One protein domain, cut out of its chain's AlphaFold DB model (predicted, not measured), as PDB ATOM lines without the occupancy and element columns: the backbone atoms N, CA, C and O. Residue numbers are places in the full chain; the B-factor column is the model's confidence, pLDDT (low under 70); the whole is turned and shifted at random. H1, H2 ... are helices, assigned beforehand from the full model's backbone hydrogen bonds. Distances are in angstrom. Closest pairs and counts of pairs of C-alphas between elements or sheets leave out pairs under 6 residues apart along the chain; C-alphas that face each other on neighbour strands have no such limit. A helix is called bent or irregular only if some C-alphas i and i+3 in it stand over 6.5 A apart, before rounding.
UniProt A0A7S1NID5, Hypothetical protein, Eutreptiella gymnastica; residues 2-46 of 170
ATOM      1  N   ASN A   2     268.435 299.451 245.653       75.19
ATOM      2  CA  ASN A   2     267.978 299.347 244.259       75.19
ATOM      3  C   ASN A   2     266.894 298.255 244.141       75.19
ATOM      4  O   ASN A   2     267.196 297.062 244.160       75.19
ATOM      5  N   ARG A   3     265.623 298.676 244.079       74.94
ATOM      6  CA  ARG A   3     264.457 297.774 244.043       74.94
ATOM      7  C   ARG A   3     264.354 296.990 242.730       74.94
ATOM      8  O   ARG A   3     263.875 295.862 242.757       74.94
ATOM      9  N   THR A   4     264.838 297.553 241.625       73.38
ATOM     10  CA  THR A   4     264.802 296.931 240.294       73.38
ATOM     11  C   THR A   4     265.694 295.695 240.243       73.38
ATOM     12  O   THR A   4     265.195 294.595 240.010       73.38
ATOM     13  N   ARG A   5     266.973 295.841 240.622       74.81
ATOM     14  CA  ARG A   5     267.929 294.721 240.690       74.81
ATOM     15  C   ARG A   5     267.502 293.641 241.683       74.81
ATOM     16  O   ARG A   5     267.651 292.453 241.417       74.81
ATOM     17  N   LEU A   6     266.952 294.039 242.834       74.62
ATOM     18  CA  LEU A   6     266.406 293.075 243.792       74.62
ATOM     19  C   LEU A   6     265.239 292.294 243.173       74.62
ATOM     20  O   LEU A   6     265.194 291.076 243.317       74.62
ATOM     21  N   GLY A   7     264.347 292.984 242.455       72.12
ATOM     22  CA  GLY A   7     263.243 292.399 241.700       72.12
ATOM     23  C   GLY A   7     263.707 291.318 240.726       72.12
ATOM     24  O   GLY A   7     263.269 290.175 240.828       72.12
ATOM     25  N   GLU A   8     264.629 291.646 239.826       76.88
ATOM     26  CA  GLU A   8     265.183 290.697 238.846       76.88
ATOM     27  C   GLU A   8     265.694 289.412 239.519       76.88
ATOM     28  O   GLU A   8     265.310 288.304 239.143       76.88
ATOM     29  N   MET A   9     266.471 289.546 240.601       74.44
ATOM     30  CA  MET A   9     267.019 288.389 241.312       74.44
ATOM     31  C   MET A   9     265.959 287.507 241.984       74.44
ATOM     32  O   MET A   9     266.134 286.285 242.049       74.44
ATOM     33  N   ILE A  10     264.903 288.098 242.552       79.69
ATOM     34  CA  ILE A  10     263.878 287.345 243.291       79.69
ATOM     35  C   ILE A  10     262.842 286.712 242.356       79.69
ATOM     36  O   ILE A  10     262.327 285.630 242.657       79.69
ATOM     37  N   PHE A  11     262.548 287.336 241.212       71.81
ATOM     38  CA  PHE A  11     261.631 286.761 240.228       71.81
ATOM     39  C   PHE A  11     262.280 285.592 239.482       71.81
ATOM     40  O   PHE A  11     261.634 284.553 239.347       71.81
ATOM     41  N   ALA A  12     263.578 285.685 239.171       78.25
ATOM     42  CA  ALA A  12     264.342 284.602 238.546       78.25
ATOM     43  C   ALA A  12     264.584 283.381 239.462       78.25
ATOM     44  O   ALA A  12     264.865 282.291 238.972       78.25
ATOM     45  N   SER A  13     264.493 283.525 240.794       82.06
ATOM     46  CA  SER A  13     264.809 282.435 241.730       82.06
ATOM     47  C   SER A  13     263.769 282.274 242.846       82.06
ATOM     48  O   SER A  13     263.730 283.088 243.776       82.06
ATOM     49  N   PRO A  14     262.994 281.169 242.854       78.38
ATOM     50  CA  PRO A  14     262.070 280.848 243.945       78.38
ATOM     51  C   PRO A  14     262.752 280.799 245.323       78.38
ATOM     52  O   PRO A  14     262.183 281.248 246.318       78.38
ATOM     53  N   LYS A  15     264.004 280.314 245.383       84.69
ATOM     54  CA  LYS A  15     264.798 280.235 246.621       84.69
ATOM     55  C   LYS A  15     265.102 281.624 247.188       84.69
ATOM     56  O   LYS A  15     264.850 281.858 248.370       84.69
ATOM     57  N   LYS A  16     265.571 282.557 246.350       83.44
ATOM     58  CA  LYS A  16     265.844 283.948 246.763       83.44
ATOM     59  C   LYS A  16     264.561 284.672 247.176       83.44
ATOM     60  O   LYS A  16     264.559 285.385 248.176       83.44
ATOM     61  N   ARG A  17     263.452 284.427 246.467       80.31
ATOM     62  CA  ARG A  17     262.116 284.930 246.829       80.31
ATOM     63  C   ARG A  17     261.704 284.482 248.233       80.31
ATOM     64  O   ARG A  17     261.300 285.306 249.048       80.31
ATOM     65  N   LYS A  18     261.866 283.191 248.546       78.69
ATOM     66  CA  LYS A  18     261.545 282.633 249.870       78.69
ATOM     67  C   LYS A  18     262.410 283.244 250.976       78.69
ATOM     68  O   LYS A  18     261.883 283.572 252.035       78.69
ATOM     69  N   GLN A  19     263.707 283.436 250.728       82.94
ATOM     70  CA  GLN A  19     264.614 284.087 251.681       82.94
ATOM     71  C   GLN A  19     264.218 285.543 251.947       82.94
ATOM     72  O   GLN A  19     264.103 285.940 253.104       82.94
ATOM     73  N   LEU A  20     263.943 286.324 250.896       81.00
ATOM     74  CA  LEU A  20     263.504 287.710 251.058       81.00
ATOM     75  C   LEU A  20     262.184 287.787 251.835       81.00
ATOM     76  O   LEU A  20     262.065 288.596 252.755       81.00
ATOM     77  N   ASN A  21     261.216 286.928 251.510       75.56
ATOM     78  CA  ASN A  21     259.934 286.876 252.213       75.56
ATOM     79  C   ASN A  21     260.102 286.493 253.692       75.56
ATOM     80  O   ASN A  21     259.398 287.035 254.538       75.56
ATOM     81  N   ALA A  22     261.049 285.613 254.029       78.62
ATOM     82  CA  ALA A  22     261.333 285.254 255.420       78.62
ATOM     83  C   ALA A  22     261.893 286.438 256.229       78.62
ATOM     84  O   ALA A  22     261.532 286.615 257.390       78.62
ATOM     85  N   ILE A  23     262.734 287.269 255.606       80.56
ATOM     86  CA  ILE A  23     263.327 288.454 256.244       80.56
ATOM     87  C   ILE A  23     262.292 289.581 256.366       80.56
ATOM     88  O   ILE A  23     262.160 290.208 257.414       80.56
ATOM     89  N   THR A  24     261.549 289.844 255.291       79.00
ATOM     90  CA  THR A  24     260.644 291.001 255.192       79.00
ATOM     91  C   THR A  24     259.256 290.741 255.769       79.00
ATOM     92  O   THR A  24     258.576 291.689 256.157       79.00
ATOM     93  N   GLY A  25     258.845 289.476 255.893       74.00
ATOM     94  CA  GLY A  25     257.498 289.100 256.316       74.00
ATOM     95  C   GLY A  25     257.131 289.616 257.705       74.00
ATOM     96  O   GLY A  25     256.074 290.219 257.863       74.00
ATOM     97  N   ARG A  26     258.014 289.448 258.700       75.00
ATOM     98  CA  ARG A  26     257.758 289.922 260.074       75.00
ATOM     99  C   ARG A  26     257.666 291.455 260.157       75.00
ATOM    100  O   ARG A  26     256.646 291.934 260.648       75.00
ATOM    101  N   PRO A  27     258.648 292.241 259.665       82.06
ATOM    102  CA  PRO A  27     258.544 293.701 259.680       82.06
ATOM    103  C   PRO A  27     257.302 294.240 258.960       82.06
ATOM    104  O   PRO A  27     256.627 295.120 259.491       82.06
ATOM    105  N   ILE A  28     256.973 293.695 257.781       80.69
ATOM    106  CA  ILE A  28     255.789 294.115 257.013       80.69
ATOM    107  C   ILE A  28     254.514 293.795 257.793       80.69
ATOM    108  O   ILE A  28     253.643 294.654 257.910       80.69
ATOM    109  N   PHE A  29     254.420 292.596 258.370       78.06
ATOM    110  CA  PHE A  29     253.277 292.199 259.185       78.06
ATOM    111  C   PHE A  29     253.044 293.160 260.355       78.06
ATOM    112  O   PHE A  29     251.939 293.673 260.508       78.06
ATOM    113  N   TYR A  30     254.087 293.478 261.127       79.81
ATOM    114  CA  TYR A  30     253.961 294.415 262.246       79.81
ATOM    115  C   TYR A  30     253.545 295.818 261.800       79.81
ATOM    116  O   TYR A  30     252.697 296.434 262.445       79.81
ATOM    117  N   ALA A  31     254.101 296.319 260.695       83.62
ATOM    118  CA  ALA A  31     253.730 297.625 260.157       83.62
ATOM    119  C   ALA A  31     252.251 297.670 259.732       83.62
ATOM    120  O   ALA A  31     251.545 298.624 260.064       83.62
ATOM    121  N   VAL A  32     251.773 296.622 259.054       81.12
ATOM    122  CA  VAL A  32     250.374 296.495 258.626       81.12
ATOM    123  C   VAL A  32     249.440 296.405 259.829       81.12
ATOM    124  O   VAL A  32     248.496 297.186 259.915       81.12
ATOM    125  N   VAL A  33     249.718 295.519 260.793       82.31
ATOM    126  CA  VAL A  33     248.886 295.369 261.999       82.31
ATOM    127  C   VAL A  33     248.835 296.673 262.786       82.31
ATOM    128  O   VAL A  33     247.751 297.127 263.138       82.31
ATOM    129  N   ARG A  34     249.978 297.334 263.000       85.50
ATOM    130  CA  ARG A  34     250.016 298.637 263.677       85.50
ATOM    131  C   ARG A  34     249.134 299.664 262.965       85.50
ATOM    132  O   ARG A  34     248.441 300.427 263.636       85.50
ATOM    133  N   ARG A  35     249.149 299.689 261.628       85.00
ATOM    134  CA  ARG A  35     248.307 300.608 260.858       85.00
ATOM    135  C   ARG A  35     246.826 300.262 260.990       85.00
ATOM    136  O   ARG A  35     246.044 301.167 261.240       85.00
ATOM    137  N   ILE A  36     246.459 298.984 260.906       82.69
ATOM    138  CA  ILE A  36     245.076 298.527 261.108       82.69
ATOM    139  C   ILE A  36     244.569 298.957 262.490       82.69
ATOM    140  O   ILE A  36     243.506 299.560 262.587       82.69
ATOM    141  N   LEU A  37     245.351 298.725 263.550       82.19
ATOM    142  CA  LEU A  37     244.975 299.125 264.910       82.19
ATOM    143  C   LEU A  37     244.811 300.644 265.036       82.19
ATOM    144  O   LEU A  37     243.866 301.103 265.671       82.19
ATOM    145  N   HIS A  38     245.686 301.431 264.408       86.12
ATOM    146  CA  HIS A  38     245.539 302.885 264.377       86.12
ATOM    147  C   HIS A  38     244.235 303.314 263.688       86.12
ATOM    148  O   HIS A  38     243.479 304.104 264.249       86.12
ATOM    149  N   GLU A  39     243.954 302.790 262.492       85.19
ATOM    150  CA  GLU A  39     242.729 303.127 261.756       85.19
ATOM    151  C   GLU A  39     241.471 302.722 262.540       85.19
ATOM    152  O   GLU A  39     240.514 303.487 262.617       85.19
ATOM    153  N   MET A  40     241.493 301.563 263.202       78.06
ATOM    154  CA  MET A  40     240.347 301.070 263.968       78.06
ATOM    155  C   MET A  40     240.116 301.818 265.286       78.06
ATOM    156  O   MET A  40     238.968 302.089 265.630       78.06
ATOM    157  N   PHE A  41     241.172 302.127 266.046       79.25
ATOM    158  CA  PHE A  41     241.031 302.642 267.418       79.25
ATOM    159  C   PHE A  41     241.223 304.147 267.552       79.25
ATOM    160  O   PHE A  41     240.604 304.758 268.422       79.25
ATOM    161  N   ILE A  42     242.072 304.737 266.711       81.50
ATOM    162  CA  ILE A  42     242.402 306.163 266.780       81.50
ATOM    163  C   ILE A  42     241.573 306.923 265.751       81.50
ATOM    164  O   ILE A  42     240.825 307.822 266.124       81.50
ATOM    165  N   ALA A  43     241.661 306.534 264.476       82.56
ATOM    166  CA  ALA A  43     240.898 307.192 263.413       82.56
ATOM    167  C   ALA A  43     239.407 306.817 263.428       82.56
ATOM    168  O   ALA A  43     238.593 307.568 262.901       82.56
ATOM    169  N   ARG A  44     239.054 305.686 264.062       80.62
ATOM    170  CA  ARG A  44     237.690 305.129 264.110       80.62
ATOM    171  C   ARG A  44     237.087 304.954 262.715       80.62
ATOM    172  O   ARG A  44     235.911 305.216 262.499       80.62
ATOM    173  N   SER A  45     237.917 304.511 261.775       80.88
ATOM    174  CA  SER A  45     237.511 304.216 260.407       80.88
ATOM    175  C   SER A  45     236.560 303.018 260.398       80.88
ATOM    176  O   SER A  45     236.932 301.935 260.852       80.88
ATOM    177  N   ASP A  46     235.363 303.194 259.833       77.44
ATOM    178  CA  ASP A  46     234.350 302.130 259.745       77.44
ATOM    179  C   ASP A  46     234.805 300.959 258.856       77.44
ATOM    180  O   ASP A  46     234.429 299.806 259.068       77.44
TER     181      ASP A  46
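AT A GLANCE: This is residues 2 to 46 of the 170 residues of the protein "Hypothetical protein" of Eutreptiella gymnastica (UniProt A0A7S1NID5). A short helix, H1, makes a corner with one end of a long bent helix, H2, whose far arm sticks out and makes most of the length. The printed part has 45 residues, with two named helices, H1 then H2, and no named strand; its class is all helix. It is extended, a rod with spans of 42 by 18 by 16 A and a radius of gyration of the C-alphas of 15.3 A.

IN THESE COORDINATES: H1 is residues 3 to 12, 14.3 A from first to last C-alpha, beginning at C-alpha 3 (264.457, 297.774, 244.043). H2, residues 14 to 41, was assigned as one helix by its hydrogen bonds but is bent: C-alphas 23 and 26 are 6.9 A apart. Its arms are H2a, residues 14 to 23, 14.5 A, and H2b, residues 26 to 41, 22.3 A, ending at C-alpha 41 (241.031, 302.642, 267.418).

HOW THE PARTS SIT: H1 and H2a touch only at the corner by their tight link; their closest C-alphas, of Ile 10 and Arg 17, are 4.6 A apart. They run opposite ways at a steep tilt of 50 degrees. H2a and H2b stand at a steep tilt of 52 degrees. H1 and H2b are apart. In H1, H2a and H2b every O i to N i+4 pair is within hydrogen-bond range.

THE WHOLE: The two C-alphas farthest apart, of Ala 12 and Arg 44, are 42.3 A apart. Residues 22 to 35 and 37 to 44 stand free. The printed part has no cut, and no printed residue is under 70 in pLDDT.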